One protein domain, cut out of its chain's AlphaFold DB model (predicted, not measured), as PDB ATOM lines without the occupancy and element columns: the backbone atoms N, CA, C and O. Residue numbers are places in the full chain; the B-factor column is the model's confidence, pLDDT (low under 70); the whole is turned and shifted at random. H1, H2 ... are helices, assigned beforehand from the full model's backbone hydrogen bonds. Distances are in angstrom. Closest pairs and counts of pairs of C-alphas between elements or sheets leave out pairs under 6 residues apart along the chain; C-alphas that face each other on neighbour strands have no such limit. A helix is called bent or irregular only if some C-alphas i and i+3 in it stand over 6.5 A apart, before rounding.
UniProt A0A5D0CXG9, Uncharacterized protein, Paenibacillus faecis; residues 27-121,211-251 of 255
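Overview. This is residues 27 to 121 and 211 to 251 of the 255 residues of an uncharacterized protein of Paenibacillus faecis (UniProt A0A5D0CXG9). The model is a bundle of five roughly aligned helices, with the long H3 in its middle and H2, H4 and H6 packed round it; H5 packs on H6 at one side, and H1 crosses obliquely over H4 at the other. Beyond the end of H4 a loop, residues 106 to 121, runs out past one end of the bundle, with a small paired stretch in it. The printed part has 136 residues with six named helices, H1 to H6 in that order along the chain, and no named strand; its class is all helix. It is compact, with a radius of gyration of the C-alphas of 15.0 A, and spans 46 by 36 by 22 A.

Arrangement. The longest helix, H3, residues 64 to 85, has its centre 3.9 A from the mean of the C-alphas, the nearest of the six. It touches H2, residues 41 to 55, at a shallow tilt of 23 degrees, opposite ways; their closest C-alphas, those of Asn 54 and Leu 70, are 4.8 A apart. H3 touches H4, residues 88 to 105, at a shallow tilt of 13 degrees, opposite ways, and here the closest C-alphas are those of Ala 82 and Ala 91, at 4.5 A. H2 and H3 form a helical hairpin, and so do H3 and H4. H3 also touches H6, residues 236 to 249, at a shallow tilt of 20 degrees, the same way, with the C-alphas of Leu 70 and Leu 238 the closest at 6.5 A. H2 touches H6 too, at a shallow tilt of 18 degrees, opposite ways, closest at the C-alphas of Glu 42 and Leu 249, 5.3 A. With residues 51 to 55 alone H2 touches residues 101 to 105 of H4, closest at the C-alphas of Phe 55 and Ala 105, 5.7 A. H5, residues 216 to 228, and H6 form a helical hairpin at a shallow tilt of 7 degrees, opposite ways, with the C-alphas of Asn 224 and Thr 239 the closest at 6.8 A. H5 is close to H3 but not clearly touching, with the C-alphas of Phe 80 and Phe 219 7.7 A apart, and H5 is apart from H2 and H4. H1, residues 27 to 36, touches H4 at a steep tilt of 42 degrees, opposite ways, closest at the C-alphas of Met 28 and Thr 97, 6.3 A; it is apart from H3, H5 and H6. Every O i to N i+4 pair is within hydrogen-bond range in H1, H2, H3, H4 and H5, and 9 of 10 are in H6.

Along the chain. H3 measures 30.8 A from first to last C-alpha, from (143.907, 147.922, 159.247) at Glu 64. H4 measures 25.6 A and H2 20.3 A; H2 is neither bent nor irregular, but only just, with C-alphas 52 and 55 6.2 A apart. H6 is 19.7 A long, H5 18.1 A and H1 14.2 A. H1 begins at C-alpha 27, (136.153, 135.591, 183.047), and H6 ends at C-alpha 249, (126.795, 125.950, 160.988). Residues 109 to 110 pair with residues 117 to 118, antiparallel.

Size, cuts and confidence. The two C-alphas farthest apart are those of Thr 87 and Asp 113, at 46.6 A. Residues 122 to 210 are not printed, and C-alphas 121 and 211 are 33.2 A apart across the cut. The links H1 to H2 and H3 to H4 are tight, and H2 to H3 and H5 to H6 are short. The mean pLDDT of the printed part is 92.1, and residues 59 to 60 are under 70.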
ATOM      1  N   GLU A  27     137.588 135.259 183.076       78.81
ATOM      2  CA  GLU A  27     136.153 135.591 183.047       78.81
ATOM      3  C   GLU A  27     135.528 135.408 181.654       78.81
ATOM      4  O   GLU A  27     134.484 134.773 181.525       78.81
ATOM      5  N   MET A  28     136.160 135.959 180.612       84.06
ATOM      6  CA  MET A  28     135.722 135.792 179.220       84.06
ATOM      7  C   MET A  28     135.746 134.319 178.794       84.06
ATOM      8  O   MET A  28     134.773 133.853 178.209       84.06
ATOM      9  N   ASP A  29     136.813 133.593 179.134       82.88
ATOM     10  CA  ASP A  29     136.951 132.172 178.804       82.88
ATOM     11  C   ASP A  29     135.851 131.345 179.504       82.88
ATOM     12  O   ASP A  29     135.097 130.642 178.834       82.88
ATOM     13  N   SER A  30     135.651 131.517 180.817       83.81
ATOM     14  CA  SER A  30     134.588 130.837 181.575       83.81
ATOM     15  C   SER A  30     133.176 131.220 181.112       83.81
ATOM     16  O   SER A  30     132.261 130.398 181.171       83.81
ATOM     17  N   SER A  31     132.972 132.464 180.661       89.12
ATOM     18  CA  SER A  31     131.707 132.912 180.064       89.12
ATOM     19  C   SER A  31     131.414 132.137 178.779       89.12
ATOM     20  O   SER A  31     130.354 131.524 178.658       89.12
ATOM     21  N   ILE A  32     132.381 132.080 177.856       90.88
ATOM     22  CA  ILE A  32     132.245 131.333 176.601       90.88
ATOM     23  C   ILE A  32     132.019 129.843 176.881       90.88
ATOM     24  O   ILE A  32     131.063 129.272 176.361       90.88
ATOM     25  N   GLU A  33     132.829 129.220 177.740       88.44
ATOM     26  CA  GLU A  33     132.684 127.802 178.101       88.44
ATOM     27  C   GLU A  33     131.284 127.486 178.646       88.44
ATOM     28  O   GLU A  33     130.656 126.503 178.242       88.44
ATOM     29  N   ARG A  34     130.756 128.340 179.532       92.31
ATOM     30  CA  ARG A  34     129.402 128.190 180.075       92.31
ATOM     31  C   ARG A  34     128.335 128.344 178.992       92.31
ATOM     32  O   ARG A  34     127.429 127.517 178.933       92.31
ATOM     33  N   LEU A  35     128.425 129.378 178.155       94.56
ATOM     34  CA  LEU A  35     127.432 129.687 177.116       94.56
ATOM     35  C   LEU A  35     127.363 128.606 176.028       94.56
ATOM     36  O   LEU A  35     126.280 128.292 175.519       94.56
ATOM     37  N   LEU A  36     128.513 128.015 175.697       92.50
ATOM     38  CA  LEU A  36     128.628 126.931 174.719       92.50
ATOM     39  C   LEU A  36     128.322 125.553 175.313       92.50
ATOM     40  O   LEU A  36     128.101 124.601 174.563       92.50
ATOM     41  N   SER A  37     128.229 125.435 176.639       91.56
ATOM     42  CA  SER A  37     127.865 124.183 177.294       91.56
ATOM     43  C   SER A  37     126.511 123.669 176.794       91.56
ATOM     44  O   SER A  37     125.486 124.351 176.859       91.56
ATOM     45  N   GLY A  38     126.513 122.448 176.257       89.44
ATOM     46  CA  GLY A  38     125.320 121.804 175.705       89.44
ATOM     47  C   GLY A  38     124.870 122.320 174.332       89.44
ATOM     48  O   GLY A  38     123.844 121.849 173.837       89.44
ATOM     49  N   LYS A  39     125.602 123.251 173.702       93.75
ATOM     50  CA  LYS A  39     125.402 123.619 172.291       93.75
ATOM     51  C   LYS A  39     126.016 122.555 171.371       93.75
ATOM     52  O   LYS A  39     126.748 121.674 171.825       93.75
ATOM     53  N   SER A  40     125.660 122.582 170.087       94.12
ATOM     54  CA  SER A  40     126.210 121.618 169.130       94.12
ATOM     55  C   SER A  40     127.684 121.926 168.818       94.12
ATOM     56  O   SER A  40     128.094 123.087 168.933       94.12
ATOM     57  N   PRO A  41     128.478 120.927 168.391       90.62
ATOM     58  CA  PRO A  41     129.873 121.139 168.001       90.62
ATOM     59  C   PRO A  41     130.050 122.213 166.920       90.62
ATOM     60  O   PRO A  41     131.027 122.950 166.940       90.62
ATOM     61  N   GLU A  42     129.087 122.338 166.006       93.50
ATOM     62  CA  GLU A  42     129.097 123.340 164.940       93.50
ATOM     63  C   GLU A  42     128.973 124.765 165.496       93.50
ATOM     64  O   GLU A  42     129.635 125.680 165.017       93.50
ATOM     65  N   VAL A  43     128.160 124.971 166.538       95.00
ATOM     66  CA  VAL A  43     128.037 126.284 167.195       95.00
ATOM     67  C   VAL A  43     129.332 126.642 167.922       95.00
ATOM     68  O   VAL A  43     129.794 127.779 167.827       95.00
ATOM     69  N   GLU A  44     129.938 125.678 168.616       92.56
ATOM     70  CA  GLU A  44     131.236 125.866 169.269       92.56
ATOM     71  C   GLU A  44     132.331 126.203 168.244       92.56
ATOM     72  O   GLU A  44     133.073 127.173 168.412       92.56
ATOM     73  N   GLU A  45     132.400 125.456 167.140       91.25
ATOM     74  CA  GLU A  45     133.349 125.710 166.057       91.25
ATOM     75  C   GLU A  45     133.116 127.076 165.399       91.25
ATOM     76  O   GLU A  45     134.082 127.793 165.140       91.25
ATOM     77  N   ALA A  46     131.863 127.494 165.203       94.50
ATOM     78  CA  ALA A  46     131.535 128.797 164.631       94.50
ATOM     79  C   ALA A  46     131.991 129.959 165.523       94.50
ATOM     80  O   ALA A  46     132.524 130.951 165.023       94.50
ATOM     81  N   VAL A  47     131.846 129.829 166.844       94.81
ATOM     82  CA  VAL A  47     132.319 130.835 167.811       94.81
ATOM     83  C   VAL A  47     133.847 130.897 167.814       94.81
ATOM     84  O   VAL A  47     134.427 131.983 167.771       94.81
ATOM     85  N   ASN A  48     134.515 129.744 167.779       90.25
ATOM     86  CA  ASN A  48     135.977 129.665 167.717       90.25
ATOM     87  C   ASN A  48     136.527 130.250 166.414       90.25
ATOM     88  O   ASN A  48     137.529 130.974 166.417       90.25
ATOM     89  N   TYR A  49     135.863 129.955 165.300       91.56
ATOM     90  CA  TYR A  49     136.179 130.505 163.992       91.56
ATOM     91  C   TYR A  49     136.053 132.026 163.985       91.56
ATOM     92  O   TYR A  49     137.006 132.708 163.614       91.56
ATOM     93  N   LEU A  50     134.927 132.552 164.467       93.44
ATOM     94  CA  LEU A  50     134.670 133.984 164.583       93.44
ATOM     95  C   LEU A  50     135.760 134.680 165.405       93.44
ATOM     96  O   LEU A  50     136.347 135.667 164.962       93.44
ATOM     97  N   ILE A  51     136.107 134.149 166.578       92.12
ATOM     98  CA  ILE A  51     137.157 134.740 167.414       92.12
ATOM     99  C   ILE A  51     138.500 134.733 166.670       92.12
ATOM    100  O   ILE A  51     139.149 135.773 166.544       92.12
ATOM    101  N   SER A  52     138.908 133.571 166.158       88.44
ATOM    102  CA  SER A  52     140.241 133.375 165.577       88.44
ATOM    103  C   SER A  52     140.420 133.965 164.181       88.44
ATOM    104  O   SER A  52     141.551 134.233 163.801       88.44
ATOM    105  N   SER A  53     139.345 134.191 163.428       90.62
ATOM    106  CA  SER A  53     139.413 134.657 162.036       90.62
ATOM    107  C   SER A  53     138.912 136.088 161.862       90.62
ATOM    108  O   SER A  53     139.392 136.796 160.978       90.62
ATOM    109  N   ASN A  54     137.986 136.548 162.708       94.31
ATOM    110  CA  ASN A  54     137.439 137.901 162.618       94.31
ATOM    111  C   ASN A  54     138.091 138.843 163.628       94.31
ATOM    112  O   ASN A  54     138.607 139.897 163.250       94.31
ATOM    113  N   PHE A  55     138.093 138.473 164.910       92.94
ATOM    114  CA  PHE A  55     138.575 139.362 165.968       92.94
ATOM    115  C   PHE A  55     140.103 139.380 166.036       92.94
ATOM    116  O   PHE A  55     140.722 140.445 165.935       92.94
ATOM    117  N   VAL A  56     140.729 138.206 166.118       88.19
ATOM    118  CA  VAL A  56     142.185 138.062 166.275       88.19
ATOM    119  C   VAL A  56     142.824 137.152 165.211       88.19
ATOM    120  O   VAL A  56     143.503 136.194 165.576       88.19
ATOM    121  N   PRO A  57     142.666 137.439 163.899       85.62
ATOM    122  CA  PRO A  57     143.360 136.701 162.846       85.62
ATOM    123  C   PRO A  57     144.875 136.723 163.026       85.62
ATOM    124  O   PRO A  57     145.473 137.714 163.453       85.62
ATOM    125  N   ASP A  58     145.480 135.611 162.629       73.31
ATOM    126  CA  ASP A  58     146.892 135.233 162.736       73.31
ATOM    127  C   ASP A  58     147.861 136.052 161.858       73.31
ATOM    128  O   ASP A  58     148.963 135.606 161.544       73.31
ATOM    129  N   GLY A  59     147.471 137.267 161.471       69.62
ATOM    130  CA  GLY A  59     148.245 138.133 160.581       69.62
ATOM    131  C   GLY A  59     147.981 137.900 159.092       69.62
ATOM    132  O   GLY A  59     148.577 138.589 158.270       69.62
ATOM    133  N   SER A  60     147.050 137.006 158.742       67.06
ATOM    134  CA  SER A  60     146.549 136.805 157.370       67.06
ATOM    135  C   SER A  60     145.950 138.062 156.724       67.06
ATOM    136  O   SER A  60     145.855 138.130 155.500       67.06
ATOM    137  N   VAL A  61     145.597 139.077 157.521       75.19
ATOM    138  CA  VAL A  61     145.153 140.396 157.052       75.19
ATOM    139  C   VAL A  61     146.012 141.478 157.697       75.19
ATOM    140  O   VAL A  61     145.964 141.671 158.914       75.19
ATOM    141  N   SER A  62     146.811 142.168 156.883       74.12
ATOM    142  CA  SER A  62     147.750 143.203 157.331       74.12
ATOM    143  C   SER A  62     147.189 144.624 157.237       74.12
ATOM    144  O   SER A  62     147.649 145.495 157.973       74.12
ATOM    145  N   ASP A  63     146.192 144.864 156.380       87.81
ATOM    146  CA  ASP A  63     145.550 146.172 156.238       87.81
ATOM    147  C   ASP A  63     144.565 146.447 157.386       87.81
ATOM    148  O   ASP A  63     143.643 145.673 157.642       87.81
ATOM    149  N   GLU A  64     144.730 147.575 158.080       89.38
ATOM    150  CA  GLU A  64     143.907 147.922 159.247       89.38
ATOM    151  C   GLU A  64     142.427 148.165 158.906       89.38
ATOM    152  O   GLU A  64     141.553 147.919 159.742       89.38
ATOM    153  N   SER A  65     142.111 148.622 157.690       92.25
ATOM    154  CA  SER A  65     140.724 148.831 157.259       92.25
ATOM    155  C   SER A  65     140.028 147.498 156.980       92.25
ATOM    156  O   SER A  65     138.884 147.302 157.411       92.25
ATOM    157  N   GLU A  66     140.721 146.565 156.321       93.56
ATOM    158  CA  GLU A  66     140.265 145.185 156.124       93.56
ATOM    159  C   GLU A  66     140.119 144.455 157.465       93.56
ATOM    160  O   GLU A  66     139.097 143.815 157.721       93.56
ATOM    161  N   ARG A  67     141.079 144.626 158.384       92.62
ATOM    162  CA  ARG A  67     140.992 144.091 159.752       92.62
ATOM    163  C   ARG A  67     139.781 144.628 160.508       92.62
ATOM    164  O   ARG A  67     139.069 143.846 161.138       92.62
ATOM    165  N   ALA A  68     139.526 145.934 160.437       94.75
ATOM    166  CA  ALA A  68     138.333 146.527 161.029       94.75
ATOM    167  C   ALA A  68     137.057 145.937 160.407       94.75
ATOM    168  O   ALA A  68     136.132 145.584 161.131       94.75
ATOM    169  N   ALA A  69     137.026 145.742 159.085       96.19
ATOM    170  CA  ALA A  69     135.873 145.154 158.409       96.19
ATOM    171  C   ALA A  69     135.636 143.692 158.822       96.19
ATOM    172  O   ALA A  69     134.492 143.295 159.038       96.19
ATOM    173  N   LEU A  70     136.695 142.896 158.997       96.06
ATOM    174  CA  LEU A  70     136.576 141.537 159.530       96.06
ATOM    175  C   LEU A  70     135.992 141.522 160.934       96.06
ATOM    176  O   LEU A  70     135.072 140.745 161.190       96.06
ATOM    177  N   LEU A  71     136.494 142.383 161.819       96.75
ATOM    178  CA  LEU A  71     136.004 142.497 163.188       96.75
ATOM    179  C   LEU A  71     134.517 142.868 163.211       96.75
ATOM    180  O   LEU A  71     133.725 142.231 163.898       96.75
ATOM    181  N   GLU A  72     134.118 143.851 162.410       98.06
ATOM    182  CA  GLU A  72     132.725 144.288 162.280       98.06
ATOM    183  C   GLU A  72     131.814 143.187 161.704       98.06
ATOM    184  O   GLU A  72     130.697 142.985 162.186       98.06
ATOM    185  N   SER A  73     132.309 142.421 160.725       97.94
ATOM    186  CA  SER A  73     131.618 141.245 160.174       97.94
ATOM    187  C   SER A  73     131.468 140.148 161.232       97.94
ATOM    188  O   SER A  73     130.403 139.546 161.356       97.94
ATOM    189  N   GLY A  74     132.493 139.949 162.066       97.94
ATOM    190  CA  GLY A  74     132.453 139.027 163.198       97.94
ATOM    191  C   GLY A  74     131.379 139.405 164.217       97.94
ATOM    192  O   GLY A  74     130.649 138.540 164.682       97.94
ATOM    193  N   LEU A  75     131.186 140.694 164.507       98.44
ATOM    194  CA  LEU A  75     130.094 141.142 165.384       98.44
ATOM    195  C   LEU A  75     128.706 140.860 164.784       98.44
ATOM    196  O   LEU A  75     127.775 140.510 165.510       98.44
ATOM    197  N   ALA A  76     128.558 140.959 163.461       98.62
ATOM    198  CA  ALA A  76     127.320 140.564 162.790       98.62
ATOM    199  C   ALA A  76     127.090 139.039 162.861       98.62
ATOM    200  O   ALA A  76     125.971 138.601 163.129       98.62
ATOM    201  N   GLN A  77     128.144 138.232 162.703       98.62
ATOM    202  CA  GLN A  77     128.095 136.776 162.900       98.62
ATOM    203  C   GLN A  77     127.747 136.405 164.349       98.62
ATOM    204  O   GLN A  77     126.906 135.538 164.572       98.62
ATOM    205  N   ALA A  78     128.304 137.108 165.341       98.50
ATOM    206  CA  ALA A  78     127.953 136.922 166.747       98.50
ATOM    207  C   ALA A  78     126.457 137.171 166.984       98.50
ATOM    208  O   ALA A  78     125.797 136.381 167.656       98.50
ATOM    209  N   LYS A  79     125.893 138.223 166.379       98.56
ATOM    210  CA  LYS A  79     124.450 138.491 166.447       98.56
ATOM    211  C   LYS A  79     123.620 137.366 165.837       98.56
ATOM    212  O   LYS A  79     122.625 136.972 166.437       98.56
ATOM    213  N   PHE A  80     124.048 136.813 164.704       98.69
ATOM    214  CA  PHE A  80     123.388 135.653 164.109       98.69
ATOM    215  C   PHE A  80     123.392 134.442 165.055       98.69
ATOM    216  O   PHE A  80     122.346 133.819 165.243       98.69
ATOM    217  N   ILE A  81     124.535 134.136 165.684       98.44
ATOM    218  CA  ILE A  81     124.644 133.032 166.652       98.44
ATOM    219  C   ILE A  81     123.713 133.268 167.848       98.44
ATOM    220  O   ILE A  81     122.961 132.373 168.228       98.44
ATOM    221  N   ALA A  82     123.738 134.479 168.411       98.50
ATOM    222  CA  ALA A  82     122.917 134.863 169.554       98.50
ATOM    223  C   ALA A  82     121.415 134.709 169.265       98.50
ATOM    224  O   ALA A  82     120.681 134.179 170.091       98.50
ATOM    225  N   ASP A  83     120.965 135.123 168.079       98.44
ATOM    226  CA  ASP A  83     119.546 135.082 167.714       98.44
ATOM    227  C   ASP A  83     119.027 133.667 167.427       98.44
ATOM    228  O   ASP A  83     117.842 133.400 167.617       98.44
ATOM    229  N   ASN A  84     119.892 132.765 166.953       97.94
ATOM    230  CA  ASN A  84     119.473 131.456 166.442       97.94
ATOM    231  C   ASN A  84     119.816 130.279 167.365       97.94
ATOM    232  O   ASN A  84     119.164 129.239 167.291       97.94
ATOM    233  N   TYR A  85     120.830 130.417 168.222       97.50
ATOM    234  CA  TYR A  85     121.386 129.297 168.993       97.50
ATOM    235  C   TYR A  85     121.449 129.561 170.498       97.50
ATOM    236  O   TYR A  85     121.990 128.739 171.240       97.50
ATOM    237  N   MET A  86     120.902 130.684 170.964       97.00
ATOM    238  CA  MET A  86     120.910 131.066 172.373       97.00
ATOM    239  C   MET A  86     119.518 131.472 172.848       97.00
ATOM    240  O   MET A  86     118.685 131.955 172.085       97.00
ATOM    241  N   THR A  87     119.255 131.267 174.136       96.69
ATOM    242  CA  THR A  87     118.111 131.884 174.818       96.69
ATOM    243  C   THR A  87     118.337 133.386 174.992       96.69
ATOM    244  O   THR A  87     119.462 133.859 174.900       96.69
ATOM    245  N   GLU A  88     117.291 134.152 175.308       94.12
ATOM    246  CA  GLU A  88     117.395 135.613 175.474       94.12
ATOM    247  C   GLU A  88     118.456 136.033 176.512       94.12
ATOM    248  O   GLU A  88     119.233 136.958 176.268       94.12
ATOM    249  N   SER A  89     118.541 135.327 177.648       94.38
ATOM    250  CA  SER A  89     119.553 135.609 178.674       94.38
ATOM    251  C   SER A  89     120.966 135.245 178.222       94.38
ATOM    252  O   SER A  89     121.896 136.014 178.453       94.38
ATOM    253  N   GLU A  90     121.127 134.098 177.558       97.19
ATOM    254  CA  GLU A  90     122.423 133.673 177.016       97.19
ATOM    255  C   GLU A  90     122.882 134.613 175.896       97.19
ATOM    256  O   GLU A  90     124.046 134.993 175.856       97.19
ATOM    257  N   ALA A  91     121.968 135.044 175.024       98.00
ATOM    258  CA  ALA A  91     122.241 135.945 173.914       98.00
ATOM    259  C   ALA A  91     122.792 137.290 174.403       98.00
ATOM    260  O   ALA A  91     123.784 137.780 173.866       98.00
ATOM    261  N   ALA A  92     122.188 137.877 175.442       97.38
ATOM    262  CA  ALA A  92     122.665 139.132 176.020       97.38
ATOM    263  C   ALA A  92     124.081 138.996 176.610       97.38
ATOM    264  O   ALA A  92     124.942 139.842 176.366       97.38
ATOM    265  N   GLU A  93     124.335 137.919 177.356       96.12
ATOM    266  CA  GLU A  93     125.642 137.636 177.959       96.12
ATOM    267  C   GLU A  93     126.715 137.327 176.903       96.12
ATOM    268  O   GLU A  93     127.847 137.816 176.984       96.12
ATOM    269  N   PHE A  94     126.353 136.561 175.875       97.19
ATOM    270  CA  PHE A  94     127.228 136.226 174.761       97.19
ATOM    271  C   PHE A  94     127.629 137.459 173.968       97.19
ATOM    272  O   PHE A  94     128.820 137.677 173.758       97.19
ATOM    273  N   LEU A  95     126.666 138.297 173.575       97.38
ATOM    274  CA  LEU A  95     126.952 139.530 172.846       97.38
ATOM    275  C   LEU A  95     127.843 140.469 173.663       97.38
ATOM    276  O   LEU A  95     128.836 140.960 173.138       97.38
ATOM    277  N   ALA A  96     127.574 140.629 174.963       95.44
ATOM    278  CA  ALA A  96     128.438 141.411 175.846       95.44
ATOM    279  C   ALA A  96     129.866 140.835 175.938       95.44
ATOM    280  O   ALA A  96     130.843 141.582 176.010       95.44
ATOM    281  N   THR A  97     130.007 139.506 175.917       94.75
ATOM    282  CA  THR A  97     131.315 138.835 175.902       94.75
ATOM    283  C   THR A  97     132.035 139.050 174.565       94.75
ATOM    284  O   THR A  97     133.222 139.375 174.558       94.75
ATOM    285  N   MET A  98     131.330 138.943 173.434       95.94
ATOM    286  CA  MET A  98     131.888 139.212 172.104       95.94
ATOM    287  C   MET A  98     132.307 140.678 171.945       95.94
ATOM    288  O   MET A  98     133.374 140.937 171.391       95.94
ATOM    289  N   ASP A  99     131.547 141.628 172.497       95.69
ATOM    290  CA  ASP A  99     131.904 143.051 172.508       95.69
ATOM    291  C   ASP A  99     133.202 143.310 173.289       95.69
ATOM    292  O   ASP A  99     134.075 144.030 172.802       95.69
ATOM    293  N   LYS A 100     133.391 142.671 174.457       93.94
ATOM    294  CA  LYS A 100     134.654 142.754 175.220       93.94
ATOM    295  C   LYS A 100     135.839 142.203 174.422       93.94
ATOM    296  O   LYS A 100     136.915 142.803 174.419       93.94
ATOM    297  N   ILE A 101     135.654 141.081 173.726       93.19
ATOM    298  CA  ILE A 101     136.706 140.486 172.890       93.19
ATOM    299  C   ILE A 101     137.024 141.384 171.691       93.19
ATOM    300  O   ILE A 101     138.191 141.595 171.360       93.19
ATOM    301  N   ALA A 102     136.007 141.957 171.054       94.75
ATOM    302  CA  ALA A 102     136.191 142.889 169.953       94.75
ATOM    303  C   ALA A 102     136.876 144.189 170.429       94.75
ATOM    304  O   ALA A 102     137.769 144.706 169.752       94.75
ATOM    305  N   ALA A 103     136.557 144.675 171.632       94.75
ATOM    306  CA  ALA A 103     137.254 145.790 172.269       94.75
ATOM    307  C   ALA A 103     138.729 145.461 172.537       94.75
ATOM    308  O   ALA A 103     139.605 146.273 172.235       94.75
ATOM    309  N   TYR A 104     139.026 144.254 173.026       92.00
ATOM    310  CA  TYR A 104     140.398 143.766 173.146       92.00
ATOM    311  C   TYR A 104     141.110 143.750 171.787       92.00
ATOM    312  O   TYR A 104     142.212 144.287 171.667       92.00
ATOM    313  N   ALA A 105     140.473 143.221 170.741       91.94
ATOM    314  CA  ALA A 105     141.044 143.183 169.397       91.94
ATOM    315  C   ALA A 105     141.378 144.587 168.852       91.94
ATOM    316  O   ALA A 105     142.398 144.763 168.184       91.94
ATOM    317  N   LYS A 106     140.590 145.615 169.202       92.75
ATOM    318  CA  LYS A 106     140.861 147.028 168.866       92.75
ATOM    319  C   LYS A 106     142.087 147.618 169.564       92.75
ATOM    320  O   LYS A 106     142.567 148.663 169.132       92.75
ATOM    321  N   THR A 107     142.609 146.975 170.608       91.56
ATOM    322  CA  THR A 107     143.838 147.420 171.289       91.56
ATOM    323  C   THR A 107     145.119 147.022 170.562       91.56
ATOM    324  O   THR A 107     146.207 147.386 171.017       91.56
ATOM    325  N   ARG A 108     144.994 146.294 169.443       89.38
ATOM    326  CA  ARG A 108     146.121 145.851 168.630       89.38
ATOM    327  C   ARG A 108     147.041 147.016 168.271       89.38
ATOM    328  O   ARG A 108     146.598 148.061 167.798       89.38
ATOM    329  N   LYS A 109     148.339 146.795 168.441       88.81
ATOM    330  CA  LYS A 109     149.419 147.660 167.974       88.81
ATOM    331  C   LYS A 109     150.401 146.819 167.182       88.81
ATOM    332  O   LYS A 109     150.719 145.707 167.592       88.81
ATOM    333  N   VAL A 110     150.877 147.356 166.068       86.00
ATOM    334  CA  VAL A 110     151.942 146.735 165.280       86.00
ATOM    335  C   VAL A 110     153.217 147.507 165.529       86.00
ATOM    336  O   VAL A 110     153.245 148.728 165.374       86.00
ATOM    337  N   ASP A 111     154.252 146.790 165.939       85.00
ATOM    338  CA  ASP A 111     155.592 147.336 166.004       85.00
ATOM    339  C   ASP A 111     156.079 147.626 164.567       85.00
ATOM    340  O   ASP A 111     156.089 146.720 163.729       85.00
ATOM    341  N   PRO A 112     156.429 148.882 164.235       84.00
ATOM    342  CA  PRO A 112     156.749 149.268 162.864       84.00
ATOM    343  C   PRO A 112     158.079 148.687 162.361       84.00
ATOM    344  O   PRO A 112     158.275 148.618 161.150       84.00
ATOM    345  N   ASP A 113     158.975 148.276 163.264       85.12
ATOM    346  CA  ASP A 113     160.312 147.787 162.925       85.12
ATOM    347  C   ASP A 113     160.318 146.266 162.708       85.12
ATOM    348  O   ASP A 113     160.999 145.755 161.818       85.12
ATOM    349  N   THR A 114     159.547 145.532 163.513       84.56
ATOM    350  CA  THR A 114     159.476 144.059 163.496       84.56
ATOM    351  C   THR A 114     158.235 143.519 162.786       84.56
ATOM    352  O   THR A 114     158.221 142.361 162.372       84.56
ATOM    353  N   GLY A 115     157.186 144.336 162.648       79.88
ATOM    354  CA  GLY A 115     155.868 143.902 162.187       79.88
ATOM    355  C   GLY A 115     155.101 143.065 163.218       79.88
ATOM    356  O   GLY A 115     154.034 142.538 162.896       79.88
ATOM    357  N   GLU A 116     155.617 142.924 164.444       82.56
ATOM    358  CA  GLU A 116     154.991 142.116 165.485       82.56
ATOM    359  C   GLU A 116     153.727 142.797 166.021       82.56
ATOM    360  O   GLU A 116     153.717 143.983 166.366       82.56
ATOM    361  N   ALA A 117     152.633 142.037 166.088       83.75
ATOM    362  CA  ALA A 117     151.380 142.504 166.654       83.75
ATOM    363  C   ALA A 117     151.331 142.220 168.158       83.75
ATOM    364  O   ALA A 117     151.486 141.082 168.593       83.75
ATOM    365  N   SER A 118     151.021 143.247 168.940       86.00
ATOM    366  CA  SER A 118     150.755 143.157 170.373       86.00
ATOM    367  C   SER A 118     149.365 143.697 170.690       86.00
ATOM    368  O   SER A 118     148.790 144.460 169.916       86.00
ATOM    369  N   TYR A 119     148.818 143.302 171.833       87.62
ATOM    370  CA  TYR A 119     147.531 143.771 172.347       87.62
ATOM    371  C   TYR A 119     147.733 144.325 173.757       87.62
ATOM    372  O   TYR A 119     148.822 144.209 174.327       87.62
ATOM    373  N   ILE A 120     146.699 144.946 174.325       86.94
ATOM    374  CA  ILE A 120     146.752 145.344 175.731       86.94
ATOM    375  C   ILE A 120     146.976 144.107 176.610       86.94
ATOM    376  O   ILE A 120     146.320 143.083 176.431       86.94
ATOM    377  N   ASP A 121     147.907 144.197 177.555       82.25
ATOM    378  CA  ASP A 121     148.097 143.138 178.543       82.25
ATOM    379  C   ASP A 121     146.916 143.162 179.518       82.25
ATOM    380  O   ASP A 121     146.662 144.192 180.150       82.25
ATOM    381  N   PRO A 211     121.974 143.020 159.770       97.19
ATOM    382  CA  PRO A 211     121.512 142.062 158.767       97.19
ATOM    383  C   PRO A 211     120.282 141.298 159.287       97.19
ATOM    384  O   PRO A 211     120.085 141.186 160.501       97.19
ATOM    385  N   ASP A 212     119.476 140.749 158.384       98.19
ATOM    386  CA  ASP A 212     118.402 139.815 158.716       98.19
ATOM    387  C   ASP A 212     118.978 138.497 159.263       98.19
ATOM    388  O   ASP A 212     119.686 137.770 158.570       98.19
ATOM    389  N   THR A 213     118.681 138.177 160.522       98.25
ATOM    390  CA  THR A 213     119.148 136.960 161.200       98.25
ATOM    391  C   THR A 213     118.106 135.840 161.232       98.25
ATOM    392  O   THR A 213     118.337 134.823 161.877       98.25
ATOM    393  N   SER A 214     116.973 135.982 160.533       97.44
ATOM    394  CA  SER A 214     115.867 135.009 160.542       97.44
ATOM    395  C   SER A 214     116.208 133.653 159.915       97.44
ATOM    396  O   SER A 214     115.554 132.651 160.201       97.44
ATOM    397  N   SER A 215     117.208 133.614 159.033       97.25
ATOM    398  CA  SER A 215     117.743 132.391 158.439       97.25
ATOM    399  C   SER A 215     119.157 132.623 157.912       97.25
ATOM    400  O   SER A 215     119.519 133.752 157.581       97.25
ATOM    401  N   MET A 216     119.946 131.553 157.766       97.19
ATOM    402  CA  MET A 216     121.291 131.646 157.178       97.19
ATOM    403  C   MET A 216     121.261 132.240 155.761       97.19
ATOM    404  O   MET A 216     122.120 133.040 155.409       97.19
ATOM    405  N   ALA A 217     120.255 131.893 154.952       97.25
ATOM    406  CA  ALA A 217     120.128 132.409 153.591       97.25
ATOM    407  C   ALA A 217     119.900 133.931 153.567       97.25
ATOM    408  O   ALA A 217     120.613 134.633 152.852       97.25
ATOM    409  N   ALA A 218     118.965 134.436 154.381       98.06
ATOM    410  CA  ALA A 218     118.697 135.872 154.495       98.06
ATOM    411  C   ALA A 218     119.916 136.630 155.047       98.06
ATOM    412  O   ALA A 218     120.315 137.658 154.503       98.06
ATOM    413  N   PHE A 219     120.571 136.063 156.064       98.50
ATOM    414  CA  PHE A 219     121.782 136.629 156.651       98.50
ATOM    415  C   PHE A 219     122.914 136.758 155.628       98.50
ATOM    416  O   PHE A 219     123.531 137.817 155.512       98.50
ATOM    417  N   LEU A 220     123.170 135.704 154.848       98.00
ATOM    418  CA  LEU A 220     124.187 135.725 153.799       98.00
ATOM    419  C   LEU A 220     123.853 136.709 152.679       98.00
ATOM    420  O   LEU A 220     124.761 137.370 152.177       98.00
ATOM    421  N   GLU A 221     122.588 136.814 152.274       97.81
ATOM    422  CA  GLU A 221     122.155 137.778 151.259       97.81
ATOM    423  C   GLU A 221     122.444 139.218 151.711       97.81
ATOM    424  O   GLU A 221     123.126 139.970 151.003       97.81
ATOM    425  N   ASP A 222     122.025 139.572 152.927       98.31
ATOM    426  CA  ASP A 222     122.238 140.901 153.498       98.31
ATOM    427  C   ASP A 222     123.720 141.218 153.701       98.31
ATOM    428  O   ASP A 222     124.189 142.295 153.319       98.31
ATOM    429  N   MET A 223     124.483 140.288 154.279       98.38
ATOM    430  CA  MET A 223     125.914 140.479 154.515       98.38
ATOM    431  C   MET A 223     126.672 140.648 153.199       98.38
ATOM    432  O   MET A 223     127.445 141.598 153.058       98.38
ATOM    433  N   ASN A 224     126.393 139.811 152.194       97.25
ATOM    434  CA  ASN A 224     127.001 139.957 150.876       97.25
ATOM    435  C   ASN A 224     126.630 141.295 150.233       97.25
ATOM    436  O   ASN A 224     127.514 141.975 149.712       97.25
ATOM    437  N   SER A 225     125.369 141.722 150.302       97.19
ATOM    438  CA  SER A 225     124.949 143.041 149.813       97.19
ATOM    439  C   SER A 225     125.741 144.173 150.481       97.19
ATOM    440  O   SER A 225     126.289 145.048 149.801       97.19
ATOM    441  N   LYS A 226     125.912 144.127 151.809       97.50
ATOM    442  CA  LYS A 226     126.723 145.114 152.538       97.50
ATOM    443  C   LYS A 226     128.201 145.054 152.135       97.50
ATOM    444  O   LYS A 226     128.806 146.109 151.954       97.50
ATOM    445  N   PHE A 227     128.776 143.868 151.922       96.75
ATOM    446  CA  PHE A 227     130.157 143.718 151.444       96.75
ATOM    447  C   PHE A 227     130.362 144.323 150.055       96.75
ATOM    448  O   PHE A 227     131.364 145.004 149.831       96.75
ATOM    449  N   HIS A 228     129.412 144.148 149.132       93.31
ATOM    450  CA  HIS A 228     129.486 144.733 147.789       93.31
ATOM    451  C   HIS A 228     129.525 146.264 147.812       93.31
ATOM    452  O   HIS A 228     130.189 146.864 146.969       93.31
ATOM    453  N   ASN A 229     128.887 146.884 148.806       93.19
ATOM    454  CA  ASN A 229     128.855 148.335 148.984       93.19
ATOM    455  C   ASN A 229     130.115 148.906 149.664       93.19
ATOM    456  O   ASN A 229     130.204 150.114 149.882       93.19
ATOM    457  N   THR A 230     131.100 148.068 150.000       94.06
ATOM    458  CA  THR A 230     132.390 148.527 150.534       94.06
ATOM    459  C   THR A 230     133.349 148.964 149.425       94.06
ATOM    460  O   THR A 230     133.289 148.493 148.287       94.06
ATOM    461  N   SER A 231     134.294 149.839 149.774       93.06
ATOM    462  CA  SER A 231     135.308 150.360 148.850       93.06
ATOM    463  C   SER A 231     136.514 149.435 148.644       93.06
ATOM    464  O   SER A 231     137.442 149.826 147.944       93.06
ATOM    465  N   PHE A 232     136.544 148.247 149.257       91.81
ATOM    466  CA  PHE A 232     137.676 147.325 149.133       91.81
ATOM    467  C   PHE A 232     137.794 146.794 147.700       91.81
ATOM    468  O   PHE A 232     136.796 146.361 147.116       91.81
ATOM    469  N   GLU A 233     139.004 146.804 147.135       86.94
ATOM    470  CA  GLU A 233     139.265 146.215 145.815       86.94
ATOM    471  C   GLU A 233     139.108 144.692 145.865       86.94
ATOM    472  O   GLU A 233     138.370 144.115 145.066       86.94
ATOM    473  N   ASN A 234     139.731 144.055 146.861       87.38
ATOM    474  CA  ASN A 234     139.561 142.641 147.160       87.38
ATOM    475  C   ASN A 234     138.535 142.458 148.286       87.38
ATOM    476  O   ASN A 234     138.745 142.917 149.402       87.38
ATOM    477  N   LYS A 235     137.427 141.766 148.006       92.12
ATOM    478  CA  LYS A 235     136.376 141.463 148.995       92.12
ATOM    479  C   LYS A 235     136.405 140.006 149.469       92.12
ATOM    480  O   LYS A 235     135.616 139.643 150.340       92.12
ATOM    481  N   ASN A 236     137.323 139.188 148.941       90.75
ATOM    482  CA  ASN A 236     137.382 137.749 149.215       90.75
ATOM    483  C   ASN A 236     137.590 137.449 150.698       90.75
ATOM    484  O   ASN A 236     137.080 136.450 151.194       90.75
ATOM    485  N   PHE A 237     138.306 138.314 151.417       91.12
ATOM    486  CA  PHE A 237     138.531 138.142 152.849       91.12
ATOM    487  C   PHE A 237     137.224 138.209 153.661       91.12
ATOM    488  O   PHE A 237     137.116 137.528 154.673       91.12
ATOM    489  N   LEU A 238     136.213 138.963 153.204       95.31
ATOM    490  CA  LEU A 238     134.884 139.017 153.828       95.31
ATOM    491  C   LEU A 238     133.971 137.909 153.307       95.31
ATOM    492  O   LEU A 238     133.335 137.218 154.101       95.31
ATOM    493  N   THR A 239     133.910 137.722 151.986       94.50
ATOM    494  CA  THR A 239     132.984 136.757 151.376       94.50
ATOM    495  C   THR A 239     133.365 135.319 151.722       94.50
ATOM    496  O   THR A 239     132.523 134.565 152.196       94.50
ATOM    497  N   ARG A 240     134.647 134.945 151.631       92.19
ATOM    498  CA  ARG A 240     135.097 133.600 152.027       92.19
ATOM    499  C   ARG A 240     134.950 133.365 153.528       92.19
ATOM    500  O   ARG A 240     134.701 132.237 153.943       92.19
ATOM    501  N   ASN A 241     135.112 134.414 154.339       94.44
ATOM    502  CA  ASN A 241     134.942 134.319 155.786       94.44
ATOM    503  C   ASN A 241     133.484 134.024 156.164       94.44
ATOM    504  O   ASN A 241     133.233 133.098 156.931       94.44
ATOM    505  N   ILE A 242     132.523 134.746 155.577       96.00
ATOM    506  CA  ILE A 242     131.100 134.511 155.856       96.00
ATOM    507  C   ILE A 242     130.604 133.178 155.272       96.00
ATOM    508  O   ILE A 242     129.781 132.503 155.886       96.00
ATOM    509  N   GLU A 243     131.131 132.762 154.116       94.38
ATOM    510  CA  GLU A 243     130.835 131.455 153.517       94.38
ATOM    511  C   GLU A 243     131.325 130.310 154.406       94.38
ATOM    512  O   GLU A 243     130.594 129.351 154.640       94.38
ATOM    513  N   TYR A 244     132.545 130.418 154.940       93.56
ATOM    514  CA  TYR A 244     133.084 129.418 155.858       93.56
ATOM    515  C   TYR A 244     132.253 129.333 157.144       93.56
ATOM    516  O   TYR A 244     131.894 128.236 157.562       93.56
ATOM    517  N   PHE A 245     131.880 130.479 157.723       95.75
ATOM    518  CA  PHE A 245     130.976 130.544 158.873       95.75
ATOM    519  C   PHE A 245     129.654 129.802 158.614       95.75
ATOM    520  O   PHE A 245     129.220 128.993 159.437       95.75
ATOM    521  N   ALA A 246     129.038 130.019 157.449       95.81
ATOM    522  CA  ALA A 246     127.803 129.337 157.081       95.81
ATOM    523  C   ALA A 246     127.982 127.820 156.932       95.81
ATOM    524  O   ALA A 246     127.140 127.057 157.402       95.81
ATOM    525  N   LEU A 247     129.082 127.381 156.317       93.62
ATOM    526  CA  LEU A 247     129.378 125.960 156.127       93.62
ATOM    527  C   LEU A 247     129.637 125.219 157.446       93.62
ATOM    528  O   LEU A 247     129.268 124.050 157.561       93.62
ATOM    529  N   ILE A 248     130.256 125.879 158.436       92.62
ATOM    530  CA  ILE A 248     130.387 125.312 159.785       92.62
ATOM    531  C   ILE A 248     128.993 125.031 160.353       92.62
ATOM    532  O   ILE A 248     128.706 123.904 160.749       92.62
ATOM    533  N   LEU A 249     128.114 126.038 160.354       93.25
ATOM    534  CA  LEU A 249     126.795 125.950 160.988       93.25
ATOM    535  C   LEU A 249     125.803 125.036 160.255       93.25
ATOM    536  O   LEU A 249     124.920 124.470 160.896       93.25
ATOM    537  N   ASP A 250     125.943 124.863 158.940       86.81
ATOM    538  CA  ASP A 250     125.165 123.892 158.156       86.81
ATOM    539  C   ASP A 250     125.624 122.436 158.400       86.81
ATOM    540  O   ASP A 250     124.956 121.476 158.012       86.81
ATOM    541  N   GLY A 251     126.770 122.238 159.066       73.38
ATOM    542  CA  GLY A 251     127.313 120.912 159.361       73.38
ATOM    543  C   GLY A 251     127.729 120.141 158.104       73.38
ATOM    544  O   GLY A 251     127.851 118.913 158.138       73.38
TER     545      GLY A 251